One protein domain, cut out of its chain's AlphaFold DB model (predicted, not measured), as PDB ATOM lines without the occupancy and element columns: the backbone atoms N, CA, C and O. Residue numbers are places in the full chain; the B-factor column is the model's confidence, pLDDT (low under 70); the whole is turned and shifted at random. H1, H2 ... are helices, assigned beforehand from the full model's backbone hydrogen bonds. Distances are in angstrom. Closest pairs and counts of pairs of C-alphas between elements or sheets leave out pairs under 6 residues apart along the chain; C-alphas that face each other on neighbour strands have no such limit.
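What this domain is: This is residues 569 to 709 of the 721 residues of an uncharacterized protein of Plasmodium falciparum (isolate 3D7) (UniProt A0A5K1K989). Six helices make a crossed cluster with the short H3 in its middle: long H1 runs along one side, H4 lies on the opposite side, and H5 and H6 run side by side, opposite ways, across one end. H2 folds back steeply from the far end of H1 and bridges H1 and H4. The printed part has 141 residues with six named helices, H1 to H6 in order along the chain, and no named strand; the class is all helix. It is only just compact, close to loose, with a radius of gyration of the C-alphas of 17.1 A, and elongated, with spans of 56 by 32 by 28 A.

Where its parts are: Find C-alpha 570 at (47.738, -1.913, -39.356); from there H1, residues 570 to 598, runs 42.1 A to C-alpha 598 at (24.983, 10.724, -6.277). Next come H2, residues 605 to 623, 26.5 A long, and H3, residues 633 to 644, 16.7 A. H4, residues 655 to 671, covers 24.3 A, and H5, residues 673 to 685, 18.0 A. Last, H6, residues 693 to 709, runs 24.5 A to C-alpha 709 at (25.555, 0.542, -49.438).

How they stand to each other: Start on H1: with residues 582 to 590 alone it touches H2, opposite ways at a steep tilt of 49 degrees, and the closest C-alphas, of Arg 586 and Tyr 614, are 5.2 A apart. With residues 570 to 574 alone H1 touches H6, at a steep tilt of 66 degrees, closest at the C-alphas of Ile 571 and Ala 696, 5.0 A. Go on to H2, whose residues 619 to 623 alone touch H4, about perpendicular at 78 degrees; the closest C-alphas, of Ile 620 and Ile 658, are 5.8 A apart. H3 touches H6, closest at the C-alphas of Arg 641 and Asp 704, 6.8 A, and is close to but not clearly touching H1, H2, H4 and H5. H5 and H6 form a helical hairpin at a shallow tilt of 5 degrees; they only just touch, with 3 pairs of C-alphas within 8 A, closest at Leu 679 and Val 703, 7.3 A. H1 and H4 are apart, among others. Helix packing is mostly crossed, with 1 of 5 touching pairs at a shallow tilt. Look at the backbone: every O i to N i+4 pair is within hydrogen-bond range in H1, H2, H3, H4 and H6, and 8 of 9 are in H5.

The domain as a whole: The two C-alphas farthest apart, of Asn 600 and Lys 685, are 56.6 A apart. The printed part has no cut, the link from H4 to H5 is tight, and the other links are short. The mean pLDDT of the printed part is 86.6; look for low confidence, under 70, at residues 624 to 630.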
ATOM      1  N   ASN A 569      50.070  -5.768 -38.269       84.83
ATOM      2  CA  ASN A 569      48.960  -5.537 -39.183       84.83
ATOM      3  C   ASN A 569      48.204  -4.266 -38.770       84.83
ATOM      4  O   ASN A 569      47.528  -4.219 -37.741       84.83
ATOM      5  N   GLN A 570      48.301  -3.235 -39.606       90.42
ATOM      6  CA  GLN A 570      47.738  -1.913 -39.356       90.42
ATOM      7  C   GLN A 570      46.203  -1.891 -39.397       90.42
ATOM      8  O   GLN A 570      45.614  -0.996 -38.800       90.42
ATOM      9  N   ILE A 571      45.535  -2.887 -40.004       90.30
ATOM     10  CA  ILE A 571      44.072  -3.028 -39.891       90.30
ATOM     11  C   ILE A 571      43.698  -3.238 -38.424       90.30
ATOM     12  O   ILE A 571      42.846  -2.532 -37.889       90.30
ATOM     13  N   TRP A 572      44.374  -4.168 -37.746       88.86
ATOM     14  CA  TRP A 572      44.106  -4.459 -36.338       88.86
ATOM     15  C   TRP A 572      44.513  -3.315 -35.417       88.86
ATOM     16  O   TRP A 572      43.836  -3.081 -34.422       88.86
ATOM     17  N   TYR A 573      45.542  -2.543 -35.777       88.18
ATOM     18  CA  TYR A 573      45.868  -1.300 -35.077       88.18
ATOM     19  C   TYR A 573      44.718  -0.278 -35.132       88.18
ATOM     20  O   TYR A 573      44.357   0.293 -34.103       88.18
ATOM     21  N   ILE A 574      44.117  -0.066 -36.312       89.76
ATOM     22  CA  ILE A 574      42.973   0.846 -36.488       89.76
ATOM     23  C   ILE A 574      41.765   0.339 -35.689       89.76
ATOM     24  O   ILE A 574      41.208   1.075 -34.881       89.76
ATOM     25  N   ILE A 575      41.431  -0.947 -35.821       88.61
ATOM     26  CA  ILE A 575      40.339  -1.583 -35.069       88.61
ATOM     27  C   ILE A 575      40.546  -1.488 -33.552       88.61
ATOM     28  O   ILE A 575      39.598  -1.217 -32.815       88.61
ATOM     29  N   LYS A 576      41.780  -1.677 -33.067       88.13
ATOM     30  CA  LYS A 576      42.115  -1.536 -31.646       88.13
ATOM     31  C   LYS A 576      41.791  -0.125 -31.154       88.13
ATOM     32  O   LYS A 576      41.174   0.004 -30.101       88.13
ATOM     33  N   LYS A 577      42.136   0.916 -31.919       88.64
ATOM     34  CA  LYS A 577      41.811   2.311 -31.574       88.64
ATOM     35  C   LYS A 577      40.311   2.580 -31.519       88.64
ATOM     36  O   LYS A 577      39.858   3.245 -30.591       88.64
ATOM     37  N   ASP A 578      39.550   2.034 -32.460       89.31
ATOM     38  CA  ASP A 578      38.093   2.193 -32.463       89.31
ATOM     39  C   ASP A 578      37.465   1.552 -31.214       89.31
ATOM     40  O   ASP A 578      36.629   2.157 -30.544       89.31
ATOM     41  N   ILE A 579      37.930   0.360 -30.826       88.55
ATOM     42  CA  ILE A 579      37.465  -0.322 -29.608       88.55
ATOM     43  C   ILE A 579      37.896   0.431 -28.343       88.55
ATOM     44  O   ILE A 579      37.092   0.580 -27.422       88.55
ATOM     45  N   GLN A 580      39.129   0.951 -28.300       89.01
ATOM     46  CA  GLN A 580      39.595   1.814 -27.204       89.01
ATOM     47  C   GLN A 580      38.670   3.012 -27.017       89.01
ATOM     48  O   GLN A 580      38.283   3.322 -25.893       89.01
ATOM     49  N   HIS A 581      38.290   3.667 -28.115       90.83
ATOM     50  CA  HIS A 581      37.380   4.801 -28.077       90.83
ATOM     51  C   HIS A 581      36.012   4.422 -27.489       90.83
ATOM     52  O   HIS A 581      35.544   5.095 -26.572       90.83
ATOM     53  N   ILE A 582      35.415   3.318 -27.951       90.16
ATOM     54  CA  ILE A 582      34.132   2.800 -27.445       90.16
ATOM     55  C   ILE A 582      34.207   2.524 -25.938       90.16
ATOM     56  O   ILE A 582      33.304   2.897 -25.192       90.16
ATOM     57  N   PHE A 583      35.284   1.889 -25.472       89.90
ATOM     58  CA  PHE A 583      35.415   1.504 -24.064       89.90
ATOM     59  C   PHE A 583      35.646   2.721 -23.171       89.90
ATOM     60  O   PHE A 583      34.995   2.844 -22.135       89.90
ATOM     61  N   ASN A 584      36.485   3.664 -23.608       90.42
ATOM     62  CA  ASN A 584      36.699   4.929 -22.909       90.42
ATOM     63  C   ASN A 584      35.396   5.734 -22.801       90.42
ATOM     64  O   ASN A 584      35.086   6.251 -21.729       90.42
ATOM     65  N   LYS A 585      34.602   5.794 -23.879       92.78
ATOM     66  CA  LYS A 585      33.290   6.452 -23.868       92.78
ATOM     67  C   LYS A 585      32.322   5.766 -22.913       92.78
ATOM     68  O   LYS A 585      31.706   6.441 -22.093       92.78
ATOM     69  N   ARG A 586      32.237   4.434 -22.937       91.18
ATOM     70  CA  ARG A 586      31.438   3.675 -21.964       91.18
ATOM     71  C   ARG A 586      31.817   4.028 -20.524       91.18
ATOM     72  O   ARG A 586      30.931   4.284 -19.714       91.18
ATOM     73  N   GLU A 587      33.107   4.045 -20.192       89.43
ATOM     74  CA  GLU A 587      33.559   4.402 -18.843       89.43
ATOM     75  C   GLU A 587      33.189   5.829 -18.438       89.43
ATOM     76  O   GLU A 587      32.809   6.068 -17.290       89.43
ATOM     77  N   GLU A 588      33.343   6.775 -19.364       92.67
ATOM     78  CA  GLU A 588      32.976   8.177 -19.181       92.67
ATOM     79  C   GLU A 588      31.490   8.291 -18.818       92.67
ATOM     80  O   GLU A 588      31.156   8.893 -17.797       92.67
ATOM     81  N   TYR A 589      30.613   7.620 -19.575       93.64
ATOM     82  CA  TYR A 589      29.175   7.606 -19.307       93.64
ATOM     83  C   TYR A 589      28.810   6.900 -17.997       93.64
ATOM     84  O   TYR A 589      27.972   7.413 -17.258       93.64
ATOM     85  N   ILE A 590      29.464   5.787 -17.640       90.01
ATOM     86  CA  ILE A 590      29.259   5.133 -16.332       90.01
ATOM     87  C   ILE A 590      29.579   6.111 -15.195       90.01
ATOM     88  O   ILE A 590      28.760   6.313 -14.297       90.01
ATOM     89  N   LYS A 591      30.752   6.757 -15.244       91.92
ATOM     90  CA  LYS A 591      31.190   7.721 -14.220       91.92
ATOM     91  C   LYS A 591      30.256   8.932 -14.152       91.92
ATOM     92  O   LYS A 591      29.960   9.401 -13.049       91.92
ATOM     93  N   LEU A 592      29.777   9.419 -15.299       92.80
ATOM     94  CA  LEU A 592      28.824  10.525 -15.396       92.80
ATOM     95  C   LEU A 592      27.486  10.169 -14.739       92.80
ATOM     96  O   LEU A 592      27.052  10.874 -13.828       92.80
ATOM     97  N   ILE A 593      26.874   9.053 -15.146       90.57
ATOM     98  CA  ILE A 593      25.586   8.571 -14.628       90.57
ATOM     99  C   ILE A 593      25.671   8.328 -13.118       90.57
ATOM    100  O   ILE A 593      24.804   8.773 -12.368       90.57
ATOM    101  N   GLU A 594      26.734   7.678 -12.635       90.96
ATOM    102  CA  GLU A 594      26.934   7.467 -11.198       90.96
ATOM    103  C   GLU A 594      27.080   8.776 -10.417       90.96
ATOM    104  O   GLU A 594      26.573   8.888  -9.299       90.96
ATOM    105  N   SER A 595      27.795   9.756 -10.971       91.74
ATOM    106  CA  SER A 595      28.002  11.053 -10.319       91.74
ATOM    107  C   SER A 595      26.706  11.855 -10.274       91.74
ATOM    108  O   SER A 595      26.350  12.364  -9.214       91.74
ATOM    109  N   LYS A 596      25.948  11.888 -11.378       94.35
ATOM    110  CA  LYS A 596      24.627  12.524 -11.431       94.35
ATOM    111  C   LYS A 596      23.645  11.884 -10.454       94.35
ATOM    112  O   LYS A 596      23.008  12.607  -9.696       94.35
ATOM    113  N   ARG A 597      23.612  10.546 -10.366       91.17
ATOM    114  CA  ARG A 597      22.816   9.825  -9.353       91.17
ATOM    115  C   ARG A 597      23.206  10.212  -7.927       91.17
ATOM    116  O   ARG A 597      22.327  10.471  -7.120       91.17
ATOM    117  N   LYS A 598      24.506  10.296  -7.610       92.63
ATOM    118  CA  LYS A 598      24.983  10.724  -6.277       92.63
ATOM    119  C   LYS A 598      24.617  12.171  -5.947       92.63
ATOM    120  O   LYS A 598      24.433  12.490  -4.780       92.63
ATOM    121  N   MET A 599      24.551  13.034  -6.956       91.42
ATOM    122  CA  MET A 599      24.234  14.456  -6.806       91.42
ATOM    123  C   MET A 599      22.734  14.762  -6.943       91.42
ATOM    124  O   MET A 599      22.363  15.930  -6.881       91.42
ATOM    125  N   ASN A 600      21.876  13.753  -7.143       88.61
ATOM    126  CA  ASN A 600      20.459  13.926  -7.489       88.61
ATOM    127  C   ASN A 600      20.238  14.853  -8.704       88.61
ATOM    128  O   ASN A 600      19.275  15.614  -8.760       88.61
ATOM    129  N   ILE A 601      21.144  14.793  -9.683       88.94
ATOM    130  CA  ILE A 601      21.060  15.538 -10.942       88.94
ATOM    131  C   ILE A 601      20.352  14.672 -11.986       88.94
ATOM    132  O   ILE A 601      20.631  13.477 -12.110       88.94
ATOM    133  N   TYR A 602      19.469  15.291 -12.771       89.69
ATOM    134  CA  TYR A 602      18.803  14.655 -13.906       89.69
ATOM    135  C   TYR A 602      19.815  14.153 -14.956       89.69
ATOM    136  O   TYR A 602      20.730  14.879 -15.362       89.69
ATOM    137  N   ILE A 603      19.644  12.905 -15.393       87.60
ATOM    138  CA  ILE A 603      20.411  12.291 -16.487       87.60
ATOM    139  C   ILE A 603      19.663  12.598 -17.781       87.60
ATOM    140  O   ILE A 603      18.483  12.272 -17.894       87.60
ATOM    141  N   ASP A 604      20.333  13.246 -18.732       88.13
ATOM    142  CA  ASP A 604      19.715  13.606 -20.006       88.13
ATOM    143  C   ASP A 604      19.407  12.337 -20.817       88.13
ATOM    144  O   ASP A 604      20.162  11.364 -20.789       88.13
ATOM    145  N   HIS A 605      18.309  12.344 -21.572       86.33
ATOM    146  CA  HIS A 605      17.919  11.217 -22.412       86.33
ATOM    147  C   HIS A 605      19.029  10.853 -23.407       86.33
ATOM    148  O   HIS A 605      19.323   9.672 -23.586       86.33
ATOM    149  N   TRP A 606      19.710  11.856 -23.971       88.91
ATOM    150  CA  TRP A 606      20.851  11.653 -24.870       88.91
ATOM    151  C   TRP A 606      22.063  11.022 -24.173       88.91
ATOM    152  O   TRP A 606      22.828  10.289 -24.799       88.91
ATOM    153  N   GLU A 607      22.274  11.296 -22.884       89.90
ATOM    154  CA  GLU A 607      23.350  10.664 -22.109       89.90
ATOM    155  C   GLU A 607      23.043   9.188 -21.860       89.90
ATOM    156  O   GLU A 607      23.935   8.350 -21.996       89.90
ATOM    157  N   GLU A 608      21.782   8.869 -21.555       87.32
ATOM    158  CA  GLU A 608      21.327   7.492 -21.374       87.32
ATOM    159  C   GLU A 608      21.400   6.708 -22.694       87.32
ATOM    160  O   GLU A 608      21.941   5.606 -22.717       87.32
ATOM    161  N   GLU A 609      20.949   7.276 -23.818       88.03
ATOM    162  CA  GLU A 609      21.053   6.624 -25.133       88.03
ATOM    163  C   GLU A 609      22.508   6.356 -25.535       88.03
ATOM    164  O   GLU A 609      22.835   5.257 -25.988       88.03
ATOM    165  N   ASN A 610      23.407   7.323 -25.320       90.73
ATOM    166  CA  ASN A 610      24.830   7.124 -25.588       90.73
ATOM    167  C   ASN A 610      25.432   6.051 -24.673       90.73
ATOM    168  O   ASN A 610      26.175   5.186 -25.142       90.73
ATOM    169  N   PHE A 611      25.096   6.063 -23.379       90.78
ATOM    170  CA  PHE A 611      25.510   5.009 -22.457       90.78
ATOM    171  C   PHE A 611      25.060   3.632 -22.955       90.78
ATOM    172  O   PHE A 611      25.893   2.732 -23.073       90.78
ATOM    173  N   VAL A 612      23.779   3.486 -23.301       89.19
ATOM    174  CA  VAL A 612      23.196   2.252 -23.843       89.19
ATOM    175  C   VAL A 612      23.932   1.806 -25.106       89.19
ATOM    176  O   VAL A 612      24.325   0.642 -25.205       89.19
ATOM    177  N   HIS A 613      24.197   2.725 -26.035       90.57
ATOM    178  CA  HIS A 613      24.917   2.445 -27.272       90.57
ATOM    179  C   HIS A 613      26.306   1.836 -27.016       90.57
ATOM    180  O   HIS A 613      26.600   0.721 -27.460       90.57
ATOM    181  N   TYR A 614      27.155   2.534 -26.254       91.72
ATOM    182  CA  TYR A 614      28.517   2.072 -25.971       91.72
ATOM    183  C   TYR A 614      28.537   0.828 -25.072       91.72
ATOM    184  O   TYR A 614      29.394  -0.046 -25.237       91.72
ATOM    185  N   ASN A 615      27.583   0.708 -24.144       89.33
ATOM    186  CA  ASN A 615      27.440  -0.460 -23.283       89.33
ATOM    187  C   ASN A 615      27.042  -1.714 -24.075       89.33
ATOM    188  O   ASN A 615      27.597  -2.789 -23.837       89.33
ATOM    189  N   ASN A 616      26.148  -1.582 -25.056       89.21
ATOM    190  CA  ASN A 616      25.732  -2.708 -25.886       89.21
ATOM    191  C   ASN A 616      26.860  -3.191 -26.799       89.21
ATOM    192  O   ASN A 616      27.121  -4.395 -26.854       89.21
ATOM    193  N   ILE A 617      27.596  -2.272 -27.435       89.10
ATOM    194  CA  ILE A 617      28.773  -2.645 -28.234       89.10
ATOM    195  C   ILE A 617      29.815  -3.354 -27.359       89.10
ATOM    196  O   ILE A 617      30.333  -4.400 -27.754       89.10
ATOM    197  N   TYR A 618      30.084  -2.835 -26.154       88.44
ATOM    198  CA  TYR A 618      30.996  -3.461 -25.193       88.44
ATOM    199  C   TYR A 618      30.615  -4.918 -24.916       88.44
ATOM    200  O   TYR A 618      31.429  -5.819 -25.123       88.44
ATOM    201  N   TYR A 619      29.371  -5.173 -24.514       86.55
ATOM    202  CA  TYR A 619      28.937  -6.523 -24.165       86.55
ATOM    203  C   TYR A 619      28.855  -7.460 -25.373       86.55
ATOM    204  O   TYR A 619      29.179  -8.637 -25.223       86.55
ATOM    205  N   ILE A 620      28.521  -6.981 -26.578       86.80
ATOM    206  CA  ILE A 620      28.584  -7.815 -27.791       86.80
ATOM    207  C   ILE A 620      30.029  -8.240 -28.094       86.80
ATOM    208  O   ILE A 620      30.268  -9.405 -28.440       86.80
ATOM    209  N   ILE A 621      30.998  -7.330 -27.930       85.36
ATOM    210  CA  ILE A 621      32.430  -7.614 -28.108       85.36
ATOM    211  C   ILE A 621      32.932  -8.591 -27.036       85.36
ATOM    212  O   ILE A 621      33.639  -9.544 -27.366       85.36
ATOM    213  N   VAL A 622      32.551  -8.397 -25.768       81.45
ATOM    214  CA  VAL A 622      32.922  -9.295 -24.659       81.45
ATOM    215  C   VAL A 622      32.309 -10.682 -24.845       81.45
ATOM    216  O   VAL A 622      32.991 -11.691 -24.688       81.45
ATOM    217  N   TYR A 623      31.040 -10.764 -25.232       75.81
ATOM    218  CA  TYR A 623      30.333 -12.032 -25.380       75.81
ATOM    219  C   TYR A 623      30.723 -12.809 -26.641       75.81
ATOM    220  O   TYR A 623      30.600 -14.038 -26.665       75.81
ATOM    221  N   LYS A 624      31.256 -12.127 -27.673       62.25
ATOM    222  CA  LYS A 624      31.839 -12.779 -28.861       62.25
ATOM    223  C   LYS A 624      32.771 -13.928 -28.496       62.25
ATOM    224  O   LYS A 624      32.887 -14.902 -29.230       62.25
ATOM    225  N   ASN A 625      33.422 -13.789 -27.349       58.49
ATOM    226  CA  ASN A 625      34.450 -14.681 -26.854       58.49
ATOM    227  C   ASN A 625      33.963 -16.098 -26.529       58.49
ATOM    228  O   ASN A 625      34.814 -16.948 -26.282       58.49
ATOM    229  N   PHE A 626      32.648 -16.376 -26.497       51.42
ATOM    230  CA  PHE A 626      32.188 -17.661 -25.958       51.42
ATOM    231  C   PHE A 626      31.095 -18.422 -26.705       51.42
ATOM    232  O   PHE A 626      30.850 -19.583 -26.382       51.42
ATOM    233  N   LYS A 627      30.458 -17.855 -27.732       56.02
ATOM    234  CA  LYS A 627      29.547 -18.651 -28.564       56.02
ATOM    235  C   LYS A 627      30.013 -18.682 -30.000       56.02
ATOM    236  O   LYS A 627      30.127 -17.654 -30.659       56.02
ATOM    237  N   ILE A 628      30.337 -19.909 -30.410       51.91
ATOM    238  CA  ILE A 628      31.123 -20.288 -31.579       51.91
ATOM    239  C   ILE A 628      30.392 -19.907 -32.856       51.91
ATOM    240  O   ILE A 628      29.754 -20.691 -33.565       51.91
ATOM    241  N   PHE A 629      30.522 -18.637 -33.162       57.20
ATOM    242  CA  PHE A 629      30.729 -18.196 -34.505       57.20
ATOM    243  C   PHE A 629      32.224 -18.065 -34.667       57.20
ATOM    244  O   PHE A 629      32.820 -17.045 -34.323       57.20
ATOM    245  N   ASN A 630      32.831 -19.152 -35.121       68.17
ATOM    246  CA  ASN A 630      34.230 -19.132 -35.462       68.17
ATOM    247  C   ASN A 630      34.425 -18.253 -36.691       68.17
ATOM    248  O   ASN A 630      34.324 -18.700 -37.833       68.17
ATOM    249  N   LEU A 631      34.628 -16.973 -36.425       79.11
ATOM    250  CA  LEU A 631      34.859 -15.986 -37.448       79.11
ATOM    251  C   LEU A 631      36.346 -15.965 -37.756       79.11
ATOM    252  O   LEU A 631      37.173 -15.789 -36.860       79.11
ATOM    253  N   ASN A 632      36.671 -16.107 -39.035       84.78
ATOM    254  CA  ASN A 632      38.011 -15.801 -39.503       84.78
ATOM    255  C   ASN A 632      38.306 -14.296 -39.323       84.78
ATOM    256  O   ASN A 632      37.402 -13.492 -39.062       84.78
ATOM    257  N   SER A 633      39.570 -13.898 -39.456       87.29
ATOM    258  CA  SER A 633      40.008 -12.511 -39.270       87.29
ATOM    259  C   SER A 633      39.206 -11.517 -40.118       87.29
ATOM    260  O   SER A 633      38.837 -10.450 -39.626       87.29
ATOM    261  N   PHE A 634      38.876 -11.873 -41.363       91.02
ATOM    262  CA  PHE A 634      38.086 -11.015 -42.246       91.02
ATOM    263  C   PHE A 634      36.624 -10.889 -41.793       91.02
ATOM    264  O   PHE A 634      36.084  -9.789 -41.718       91.02
ATOM    265  N   GLN A 635      35.965 -11.988 -41.435       89.18
ATOM    266  CA  GLN A 635      34.587 -11.952 -40.938       89.18
ATOM    267  C   GLN A 635      34.482 -11.194 -39.608       89.18
ATOM    268  O   GLN A 635      33.506 -10.487 -39.366       89.18
ATOM    269  N   LEU A 636      35.492 -11.318 -38.744       88.87
ATOM    270  CA  LEU A 636      35.611 -10.534 -37.520       88.87
ATOM    271  C   LEU A 636      35.766  -9.042 -37.828       88.87
ATOM    272  O   LEU A 636      35.087  -8.244 -37.188       88.87
ATOM    273  N   LEU A 637      36.586  -8.672 -38.816       91.53
ATOM    274  CA  LEU A 637      36.678  -7.294 -39.297       91.53
ATOM    275  C   LEU A 637      35.304  -6.775 -39.749       91.53
ATOM    276  O   LEU A 637      34.864  -5.736 -39.262       91.53
ATOM    277  N   VAL A 638      34.593  -7.515 -40.609       91.88
ATOM    278  CA  VAL A 638      33.257  -7.124 -41.097       91.88
ATOM    279  C   VAL A 638      32.258  -6.982 -39.946       91.88
ATOM    280  O   VAL A 638      31.509  -6.005 -39.920       91.88
ATOM    281  N   LEU A 639      32.270  -7.892 -38.963       90.11
ATOM    282  CA  LEU A 639      31.431  -7.777 -37.766       90.11
ATOM    283  C   LEU A 639      31.716  -6.485 -37.000       90.11
ATOM    284  O   LEU A 639      30.783  -5.774 -36.647       90.11
ATOM    285  N   LEU A 640      32.988  -6.186 -36.727       90.28
ATOM    286  CA  LEU A 640      33.367  -5.016 -35.934       90.28
ATOM    287  C   LEU A 640      33.013  -3.714 -36.648       90.28
ATOM    288  O   LEU A 640      32.475  -2.808 -36.020       90.28
ATOM    289  N   ARG A 641      33.244  -3.633 -37.963       91.66
ATOM    290  CA  ARG A 641      32.788  -2.480 -38.750       91.66
ATOM    291  C   ARG A 641      31.264  -2.367 -38.720       91.66
ATOM    292  O   ARG A 641      30.748  -1.286 -38.464       91.66
ATOM    293  N   SER A 642      30.542  -3.478 -38.872       88.86
ATOM    294  CA  SER A 642      29.072  -3.494 -38.793       88.86
ATOM    295  C   SER A 642      28.562  -3.035 -37.421       88.86
ATOM    296  O   SER A 642      27.596  -2.281 -37.358       88.86
ATOM    297  N   LEU A 643      29.233  -3.429 -36.332       87.68
ATOM    298  CA  LEU A 643      28.934  -2.987 -34.967       87.68
ATOM    299  C   LEU A 643      29.096  -1.476 -34.795       87.68
ATOM    300  O   LEU A 643      28.231  -0.846 -34.202       87.68
ATOM    301  N   ILE A 644      30.160  -0.896 -35.353       84.03
ATOM    302  CA  ILE A 644      30.410   0.553 -35.303       84.03
ATOM    303  C   ILE A 644      29.320   1.337 -36.057       84.03
ATOM    304  O   ILE A 644      28.960   2.434 -35.643       84.03
ATOM    305  N   TYR A 645      28.754   0.774 -37.132       79.87
ATOM    306  CA  TYR A 645      27.632   1.373 -37.871       79.87
ATOM    307  C   TYR A 645      26.248   1.081 -37.268       79.87
ATOM    308  O   TYR A 645      25.246   1.610 -37.755       79.87
ATOM    309  N   SER A 646      26.164   0.231 -36.244       79.97
ATOM    310  CA  SER A 646      24.896  -0.149 -35.617       79.97
ATOM    311  C   SER A 646      24.459   0.911 -34.612       79.97
ATOM    312  O   SER A 646      25.261   1.360 -33.801       79.97
ATOM    313  N   ASN A 647      23.177   1.280 -34.607       79.17
ATOM    314  CA  ASN A 647      22.639   2.210 -33.618       79.17
ATOM    315  C   ASN A 647      21.835   1.456 -32.549       79.17
ATOM    316  O   ASN A 647      20.666   1.150 -32.771       79.17
ATOM    317  N   PHE A 648      22.455   1.122 -31.416       82.12
ATOM    318  CA  PHE A 648      21.788   0.439 -30.302       82.12
ATOM    319  C   PHE A 648      21.031   1.412 -29.397       82.12
ATOM    320  O   PHE A 648      21.632   2.303 -28.809       82.12
ATOM    321  N   THR A 649      19.728   1.182 -29.237       77.94
ATOM    322  CA  THR A 649      18.838   2.008 -28.397       77.94
ATOM    323  C   THR A 649      18.120   1.219 -27.300       77.94
ATOM    324  O   THR A 649      17.443   1.810 -26.466       77.94
ATOM    325  N   ASN A 650      18.241  -0.114 -27.283       78.64
ATOM    326  CA  ASN A 650      17.619  -0.948 -26.253       78.64
ATOM    327  C   ASN A 650      18.495  -0.964 -24.982       78.64
ATOM    328  O   ASN A 650      19.628  -1.442 -25.067       78.64
ATOM    329  N   PRO A 651      18.003  -0.487 -23.822       76.66
ATOM    330  CA  PRO A 651      18.773  -0.468 -22.577       76.66
ATOM    331  C   PRO A 651      19.042  -1.862 -21.999       76.66
ATOM    332  O   PRO A 651      19.961  -2.030 -21.194       76.66
ATOM    333  N   HIS A 652      18.259  -2.868 -22.392       78.57
ATOM    334  CA  HIS A 652      18.432  -4.235 -21.927       78.57
ATOM    335  C   HIS A 652      19.424  -4.992 -22.807       78.57
ATOM    336  O   HIS A 652      19.264  -5.099 -24.022       78.57
ATOM    337  N   ILE A 653      20.433  -5.578 -22.163       80.12
ATOM    338  CA  ILE A 653      21.356  -6.515 -22.790       80.12
ATOM    339  C   ILE A 653      21.400  -7.813 -21.993       80.12
ATOM    340  O   ILE A 653      21.565  -7.825 -20.776       80.12
ATOM    341  N   SER A 654      21.235  -8.929 -22.693       81.15
ATOM    342  CA  SER A 654      21.383 -10.274 -22.142       81.15
ATOM    343  C   SER A 654      22.128 -11.160 -23.133       81.15
ATOM    344  O   SER A 654      22.348 -10.785 -24.289       81.15
ATOM    345  N   LYS A 655      22.482 -12.373 -22.700       79.74
ATOM    346  CA  LYS A 655      23.046 -13.404 -23.581       79.74
ATOM    347  C   LYS A 655      22.197 -13.631 -24.834       79.74
ATOM    348  O   LYS A 655      22.762 -13.778 -25.915       79.74
ATOM    349  N   ASP A 656      20.876 -13.625 -24.683       81.57
ATOM    350  CA  ASP A 656      19.925 -13.891 -25.765       81.57
ATOM    351  C   ASP A 656      19.813 -12.709 -26.731       81.57
ATOM    352  O   ASP A 656      19.821 -12.895 -27.944       81.57
ATOM    353  N   HIS A 657      19.851 -11.473 -26.226       81.18
ATOM    354  CA  HIS A 657      19.940 -10.292 -27.092       81.18
ATOM    355  C   HIS A 657      21.200 -10.338 -27.965       81.18
ATOM    356  O   HIS A 657      21.149 -10.113 -29.175       81.18
ATOM    357  N   ILE A 658      22.339 -10.699 -27.372       81.58
ATOM    358  CA  ILE A 658      23.594 -10.811 -28.113       81.58
ATOM    359  C   ILE A 658      23.542 -11.986 -29.107       81.58
ATOM    360  O   ILE A 658      24.095 -11.902 -30.201       81.58
ATOM    361  N   HIS A 659      22.857 -13.077 -28.759       80.10
ATOM    362  CA  HIS A 659      22.605 -14.212 -29.655       80.10
ATOM    363  C   HIS A 659      21.875 -13.819 -30.919       80.10
ATOM    364  O   HIS A 659      22.333 -14.140 -32.017       80.10
ATOM    365  N   ILE A 660      20.764 -13.114 -30.740       82.22
ATOM    366  CA  ILE A 660      19.938 -12.613 -31.828       82.22
ATOM    367  C   ILE A 660      20.771 -11.681 -32.706       82.22
ATOM    368  O   ILE A 660      20.776 -11.846 -33.923       82.22
ATOM    369  N   PHE A 661      21.564 -10.783 -32.112       85.40
ATOM    370  CA  PHE A 661      22.461  -9.917 -32.877       85.40
ATOM    371  C   PHE A 661      23.432 -10.714 -33.762       85.40
ATOM    372  O   PHE A 661      23.582 -10.419 -34.947       85.40
ATOM    373  N   TYR A 662      24.072 -11.758 -33.223       83.43
ATOM    374  CA  TYR A 662      24.943 -12.601 -34.036       83.43
ATOM    375  C   TYR A 662      24.185 -13.302 -35.161       83.43
ATOM    376  O   TYR A 662      24.678 -13.308 -36.283       83.43
ATOM    377  N   GLN A 663      23.005 -13.871 -34.900       82.89
ATOM    378  CA  GLN A 663      22.185 -14.498 -35.943       82.89
ATOM    379  C   GLN A 663      21.858 -13.506 -37.065       82.89
ATOM    380  O   GLN A 663      22.130 -13.800 -38.227       82.89
ATOM    381  N   GLN A 664      21.407 -12.299 -36.709       86.78
ATOM    382  CA  GLN A 664      21.159 -11.223 -37.668       86.78
ATOM    383  C   GLN A 664      22.424 -10.853 -38.459       86.78
ATOM    384  O   GLN A 664      22.348 -10.616 -39.664       86.78
ATOM    385  N   PHE A 665      23.598 -10.836 -37.818       88.11
ATOM    386  CA  PHE A 665      24.871 -10.637 -38.511       88.11
ATOM    387  C   PHE A 665      25.180 -11.754 -39.514       88.11
ATOM    388  O   PHE A 665      25.620 -11.449 -40.621       88.11
ATOM    389  N   PHE A 666      24.963 -13.027 -39.172       85.70
ATOM    390  CA  PHE A 666      25.187 -14.128 -40.118       85.70
ATOM    391  C   PHE A 666      24.230 -14.067 -41.291       85.70
ATOM    392  O   PHE A 666      24.677 -14.189 -42.428       85.70
ATOM    393  N   ASP A 667      22.951 -13.815 -41.035       86.06
ATOM    394  CA  ASP A 667      21.961 -13.642 -42.092       86.06
ATOM    395  C   ASP A 667      22.366 -12.489 -43.016       86.06
ATOM    396  O   ASP A 667      22.431 -12.667 -44.232       86.06
ATOM    397  N   TYR A 668      22.759 -11.346 -42.445       89.06
ATOM    398  CA  TYR A 668      23.288 -10.204 -43.188       89.06
ATOM    399  C   TYR A 668      24.534 -10.563 -44.014       89.06
ATOM    400  O   TYR A 668      24.604 -10.241 -45.204       89.06
ATOM    401  N   TYR A 669      25.512 -11.242 -43.410       88.57
ATOM    402  CA  TYR A 669      26.762 -11.623 -44.061       88.57
ATOM    403  C   TYR A 669      26.518 -12.596 -45.222       88.57
ATOM    404  O   TYR A 669      27.055 -12.403 -46.312       88.57
ATOM    405  N   TYR A 670      25.678 -13.618 -45.024       86.57
ATOM    406  CA  TYR A 670      25.403 -14.643 -46.031       86.57
ATOM    407  C   TYR A 670      24.466 -14.166 -47.143       86.57
ATOM    408  O   TYR A 670      24.712 -14.488 -48.306       86.57
ATOM    409  N   GLN A 671      23.454 -13.342 -46.842       89.38
ATOM    410  CA  GLN A 671      22.624 -12.694 -47.873       89.38
ATOM    411  C   GLN A 671      23.469 -11.839 -48.827       89.38
ATOM    412  O   GLN A 671      23.156 -11.713 -50.010       89.38
ATOM    413  N   ASN A 672      24.578 -11.296 -48.323       91.02
ATOM    414  CA  ASN A 672      25.468 -10.399 -49.050       91.02
ATOM    415  C   ASN A 672      26.826 -11.020 -49.383       91.02
ATOM    416  O   ASN A 672      27.777 -10.309 -49.723       91.02
ATOM    417  N   PHE A 673      26.907 -12.354 -49.343       88.61
ATOM    418  CA  PHE A 673      28.157 -13.091 -49.493       88.61
ATOM    419  C   PHE A 673      28.906 -12.735 -50.779       88.61
ATOM    420  O   PHE A 673      30.124 -12.629 -50.748       88.61
ATOM    421  N   LYS A 674      28.196 -12.448 -51.881       90.21
ATOM    422  CA  LYS A 674      28.801 -12.055 -53.169       90.21
ATOM    423  C   LYS A 674      29.733 -10.836 -53.079       90.21
ATOM    424  O   LYS A 674      30.692 -10.747 -53.835       90.21
ATOM    425  N   TYR A 675      29.447  -9.889 -52.182       91.11
ATOM    426  CA  TYR A 675      30.278  -8.698 -51.984       91.11
ATOM    427  C   TYR A 675      31.412  -8.989 -51.003       91.11
ATOM    428  O   TYR A 675      32.564  -8.621 -51.236       91.11
ATOM    429  N   PHE A 676      31.090  -9.694 -49.917       91.86
ATOM    430  CA  PHE A 676      32.071 -10.046 -48.899       91.86
ATOM    431  C   PHE A 676      33.095 -11.074 -49.385       91.86
ATOM    432  O   PHE A 676      34.224 -11.025 -48.913       91.86
ATOM    433  N   SER A 677      32.768 -11.941 -50.345       89.99
ATOM    434  CA  SER A 677      33.704 -12.909 -50.926       89.99
ATOM    435  C   SER A 677      34.829 -12.227 -51.710       89.99
ATOM    436  O   SER A 677      35.982 -12.623 -51.593       89.99
ATOM    437  N   ILE A 678      34.526 -11.151 -52.447       91.52
ATOM    438  CA  ILE A 678      35.534 -10.377 -53.195       91.52
ATOM    439  C   ILE A 678      36.521  -9.719 -52.223       91.52
ATOM    440  O   ILE A 678      37.736  -9.841 -52.376       91.52
ATOM    441  N   LEU A 679      35.995  -9.057 -51.190       93.89
ATOM    442  CA  LEU A 679      36.809  -8.417 -50.157       93.89
ATOM    443  C   LEU A 679      37.590  -9.438 -49.317       93.89
ATOM    444  O   LEU A 679      38.718  -9.164 -48.917       93.89
ATOM    445  N   HIS A 680      37.014 -10.614 -49.070       91.84
ATOM    446  CA  HIS A 680      37.672 -11.719 -48.380       91.84
ATOM    447  C   HIS A 680      38.923 -12.182 -49.138       91.84
ATOM    448  O   HIS A 680      40.000 -12.291 -48.550       91.84
ATOM    449  N   ASP A 681      38.813 -12.403 -50.448       88.61
ATOM    450  CA  ASP A 681      39.951 -12.818 -51.271       88.61
ATOM    451  C   ASP A 681      41.024 -11.727 -51.348       88.61
ATOM    452  O   ASP A 681      42.220 -12.021 -51.266       88.61
ATOM    453  N   GLU A 682      40.609 -10.461 -51.459       91.17
ATOM    454  CA  GLU A 682      41.516  -9.313 -51.414       91.17
ATOM    455  C   GLU A 682      42.255  -9.235 -50.066       91.17
ATOM    456  O   GLU A 682      43.469  -9.024 -50.046       91.17
ATOM    457  N   TYR A 683      41.560  -9.478 -48.948       91.57
ATOM    458  CA  TYR A 683      42.144  -9.473 -47.605       91.57
ATOM    459  C   TYR A 683      43.297 -10.475 -47.475       91.57
ATOM    460  O   TYR A 683      44.405 -10.098 -47.091       91.57
ATOM    461  N   TYR A 684      43.073 -11.747 -47.824       87.14
ATOM    462  CA  TYR A 684      44.100 -12.783 -47.656       87.14
ATOM    463  C   TYR A 684      45.242 -12.676 -48.674       87.14
ATOM    464  O   TYR A 684      46.378 -13.019 -48.341       87.14
ATOM    465  N   LYS A 685      44.986 -12.162 -49.886       86.35
ATOM    466  CA  LYS A 685      46.041 -11.902 -50.883       86.35
ATOM    467  C   LYS A 685      46.955 -10.744 -50.471       86.35
ATOM    468  O   LYS A 685      48.162 -10.808 -50.700       86.35
ATOM    469  N   ASN A 686      46.407  -9.718 -49.816       86.27
ATOM    470  CA  ASN A 686      47.113  -8.467 -49.522       86.27
ATOM    471  C   ASN A 686      47.605  -8.330 -48.071       86.27
ATOM    472  O   ASN A 686      48.009  -7.238 -47.674       86.27
ATOM    473  N   LEU A 687      47.664  -9.413 -47.284       83.94
ATOM    474  CA  LEU A 687      48.114  -9.369 -45.880       83.94
ATOM    475  C   LEU A 687      49.459  -8.651 -45.676       83.94
ATOM    476  O   LEU A 687      49.638  -7.934 -44.693       83.94
ATOM    477  N   LYS A 688      50.402  -8.802 -46.618       81.89
ATOM    478  CA  LYS A 688      51.704  -8.114 -46.574       81.89
ATOM    479  C   LYS A 688      51.569  -6.592 -46.698       81.89
ATOM    480  O   LYS A 688      52.317  -5.871 -46.040       81.89
ATOM    481  N   ASN A 689      50.612  -6.110 -47.491       84.83
ATOM    482  CA  ASN A 689      50.377  -4.681 -47.717       84.83
ATOM    483  C   ASN A 689      49.801  -4.008 -46.466       84.83
ATOM    484  O   ASN A 689      50.085  -2.842 -46.207       84.83
ATOM    485  N   PHE A 690      49.071  -4.753 -45.631       88.37
ATOM    486  CA  PHE A 690      48.506  -4.236 -44.383       88.37
ATOM    487  C   PHE A 690      49.547  -3.971 -43.292       88.37
ATOM    488  O   PHE A 690      49.194  -3.468 -42.230       88.37
ATOM    489  N   LYS A 691      50.839  -4.230 -43.542       84.44
ATOM    490  CA  LYS A 691      51.928  -3.696 -42.705       84.44
ATOM    491  C   LYS A 691      52.066  -2.177 -42.828       84.44
ATOM    492  O   LYS A 691      52.595  -1.534 -41.927       84.44
ATOM    493  N   GLN A 692      51.585  -1.601 -43.928       87.73
ATOM    494  CA  GLN A 692      51.580  -0.164 -44.170       87.73
ATOM    495  C   GLN A 692      50.216   0.429 -43.805       87.73
ATOM    496  O   GLN A 692      49.168  -0.095 -44.185       87.73
ATOM    497  N   LYS A 693      50.225   1.566 -43.097       88.65
ATOM    498  CA  LYS A 693      49.001   2.237 -42.635       88.65
ATOM    499  C   LYS A 693      48.073   2.625 -43.791       88.65
ATOM    500  O   LYS A 693      46.862   2.476 -43.664       88.65
ATOM    501  N   GLN A 694      48.636   3.087 -44.910       90.68
ATOM    502  CA  GLN A 694      47.866   3.491 -46.088       90.68
ATOM    503  C   GLN A 694      47.065   2.319 -46.671       90.68
ATOM    504  O   GLN A 694      45.844   2.417 -46.771       90.68
ATOM    505  N   GLY A 695      47.719   1.187 -46.957       90.13
ATOM    506  CA  GLY A 695      47.043   0.007 -47.509       90.13
ATOM    507  C   GLY A 695      45.966  -0.559 -46.575       90.13
ATOM    508  O   GLY A 695      44.914  -0.999 -47.032       90.13
ATOM    509  N   ALA A 696      46.185  -0.496 -45.258       92.13
ATOM    510  CA  ALA A 696      45.171  -0.876 -44.276       92.13
ATOM    511  C   ALA A 696      43.958   0.073 -44.277       92.13
ATOM    512  O   ALA A 696      42.820  -0.396 -44.265       92.13
ATOM    513  N   GLN A 697      44.181   1.390 -44.317       93.11
ATOM    514  CA  GLN A 697      43.102   2.382 -44.326       93.11
ATOM    515  C   GLN A 697      42.264   2.303 -45.606       93.11
ATOM    516  O   GLN A 697      41.037   2.336 -45.536       93.11
ATOM    517  N   GLU A 698      42.908   2.167 -46.768       93.15
ATOM    518  CA  GLU A 698      42.224   1.993 -48.054       93.15
ATOM    519  C   GLU A 698      41.313   0.761 -48.030       93.15
ATOM    520  O   GLU A 698      40.160   0.830 -48.457       93.15
ATOM    521  N   PHE A 699      41.795  -0.349 -47.463       95.10
ATOM    522  CA  PHE A 699      41.004  -1.567 -47.334       95.10
ATOM    523  C   PHE A 699      39.816  -1.410 -46.370       95.10
ATOM    524  O   PHE A 699      38.704  -1.815 -46.706       95.10
ATOM    525  N   ILE A 700      40.007  -0.779 -45.204       94.01
ATOM    526  CA  ILE A 700      38.905  -0.503 -44.261       94.01
ATOM    527  C   ILE A 700      37.838   0.381 -44.917       94.01
ATOM    528  O   ILE A 700      36.656   0.055 -44.850       94.01
ATOM    529  N   ASN A 701      38.242   1.433 -45.631       93.57
ATOM    530  CA  ASN A 701      37.309   2.317 -46.332       93.57
ATOM    531  C   ASN A 701      36.485   1.565 -47.392       93.57
ATOM    532  O   ASN A 701      35.300   1.855 -47.568       93.57
ATOM    533  N   LYS A 702      37.076   0.578 -48.087       94.69
ATOM    534  CA  LYS A 702      36.336  -0.303 -49.010       94.69
ATOM    535  C   LYS A 702      35.279  -1.130 -48.274       94.69
ATOM    536  O   LYS A 702      34.134  -1.170 -48.720       94.69
ATOM    537  N   VAL A 703      35.641  -1.757 -47.150       93.48
ATOM    538  CA  VAL A 703      34.704  -2.537 -46.317       93.48
ATOM    539  C   VAL A 703      33.547  -1.655 -45.843       93.48
ATOM    540  O   VAL A 703      32.385  -2.017 -46.015       93.48
ATOM    541  N   ASP A 704      33.856  -0.471 -45.322       92.54
ATOM    542  CA  ASP A 704      32.875   0.502 -44.833       92.54
ATOM    543  C   ASP A 704      31.927   0.979 -45.929       92.54
ATOM    544  O   ASP A 704      30.716   1.075 -45.726       92.54
ATOM    545  N   THR A 705      32.465   1.228 -47.123       92.39
ATOM    546  CA  THR A 705      31.678   1.606 -48.298       92.39
ATOM    547  C   THR A 705      30.671   0.510 -48.646       92.39
ATOM    548  O   THR A 705      29.491   0.797 -48.846       92.39
ATOM    549  N   VAL A 706      31.102  -0.755 -48.652       92.15
ATOM    550  CA  VAL A 706      30.220  -1.904 -48.905       92.15
ATOM    551  C   VAL A 706      29.139  -2.028 -47.826       92.15
ATOM    552  O   VAL A 706      27.961  -2.148 -48.165       92.15
ATOM    553  N   ILE A 707      29.497  -1.923 -46.542       90.13
ATOM    554  CA  ILE A 707      28.529  -1.980 -45.431       90.13
ATOM    555  C   ILE A 707      27.493  -0.854 -45.549       90.13
ATOM    556  O   ILE A 707      26.292  -1.107 -45.423       90.13
ATOM    557  N   LYS A 708      27.935   0.371 -45.865       87.39
ATOM    558  CA  LYS A 708      27.072   1.546 -46.044       87.39
ATOM    559  C   LYS A 708      26.058   1.370 -47.177       87.39
ATOM    560  O   LYS A 708      24.913   1.798 -47.026       87.39
ATOM    561  N   TYR A 709      26.453   0.761 -48.298       87.40
ATOM    562  CA  TYR A 709      25.555   0.542 -49.438       87.40
ATOM    563  C   TYR A 709      24.558  -0.590 -49.211       87.40
ATOM    564  O   TYR A 709      23.405  -0.476 -49.619       87.40
TER     565      TYR A 709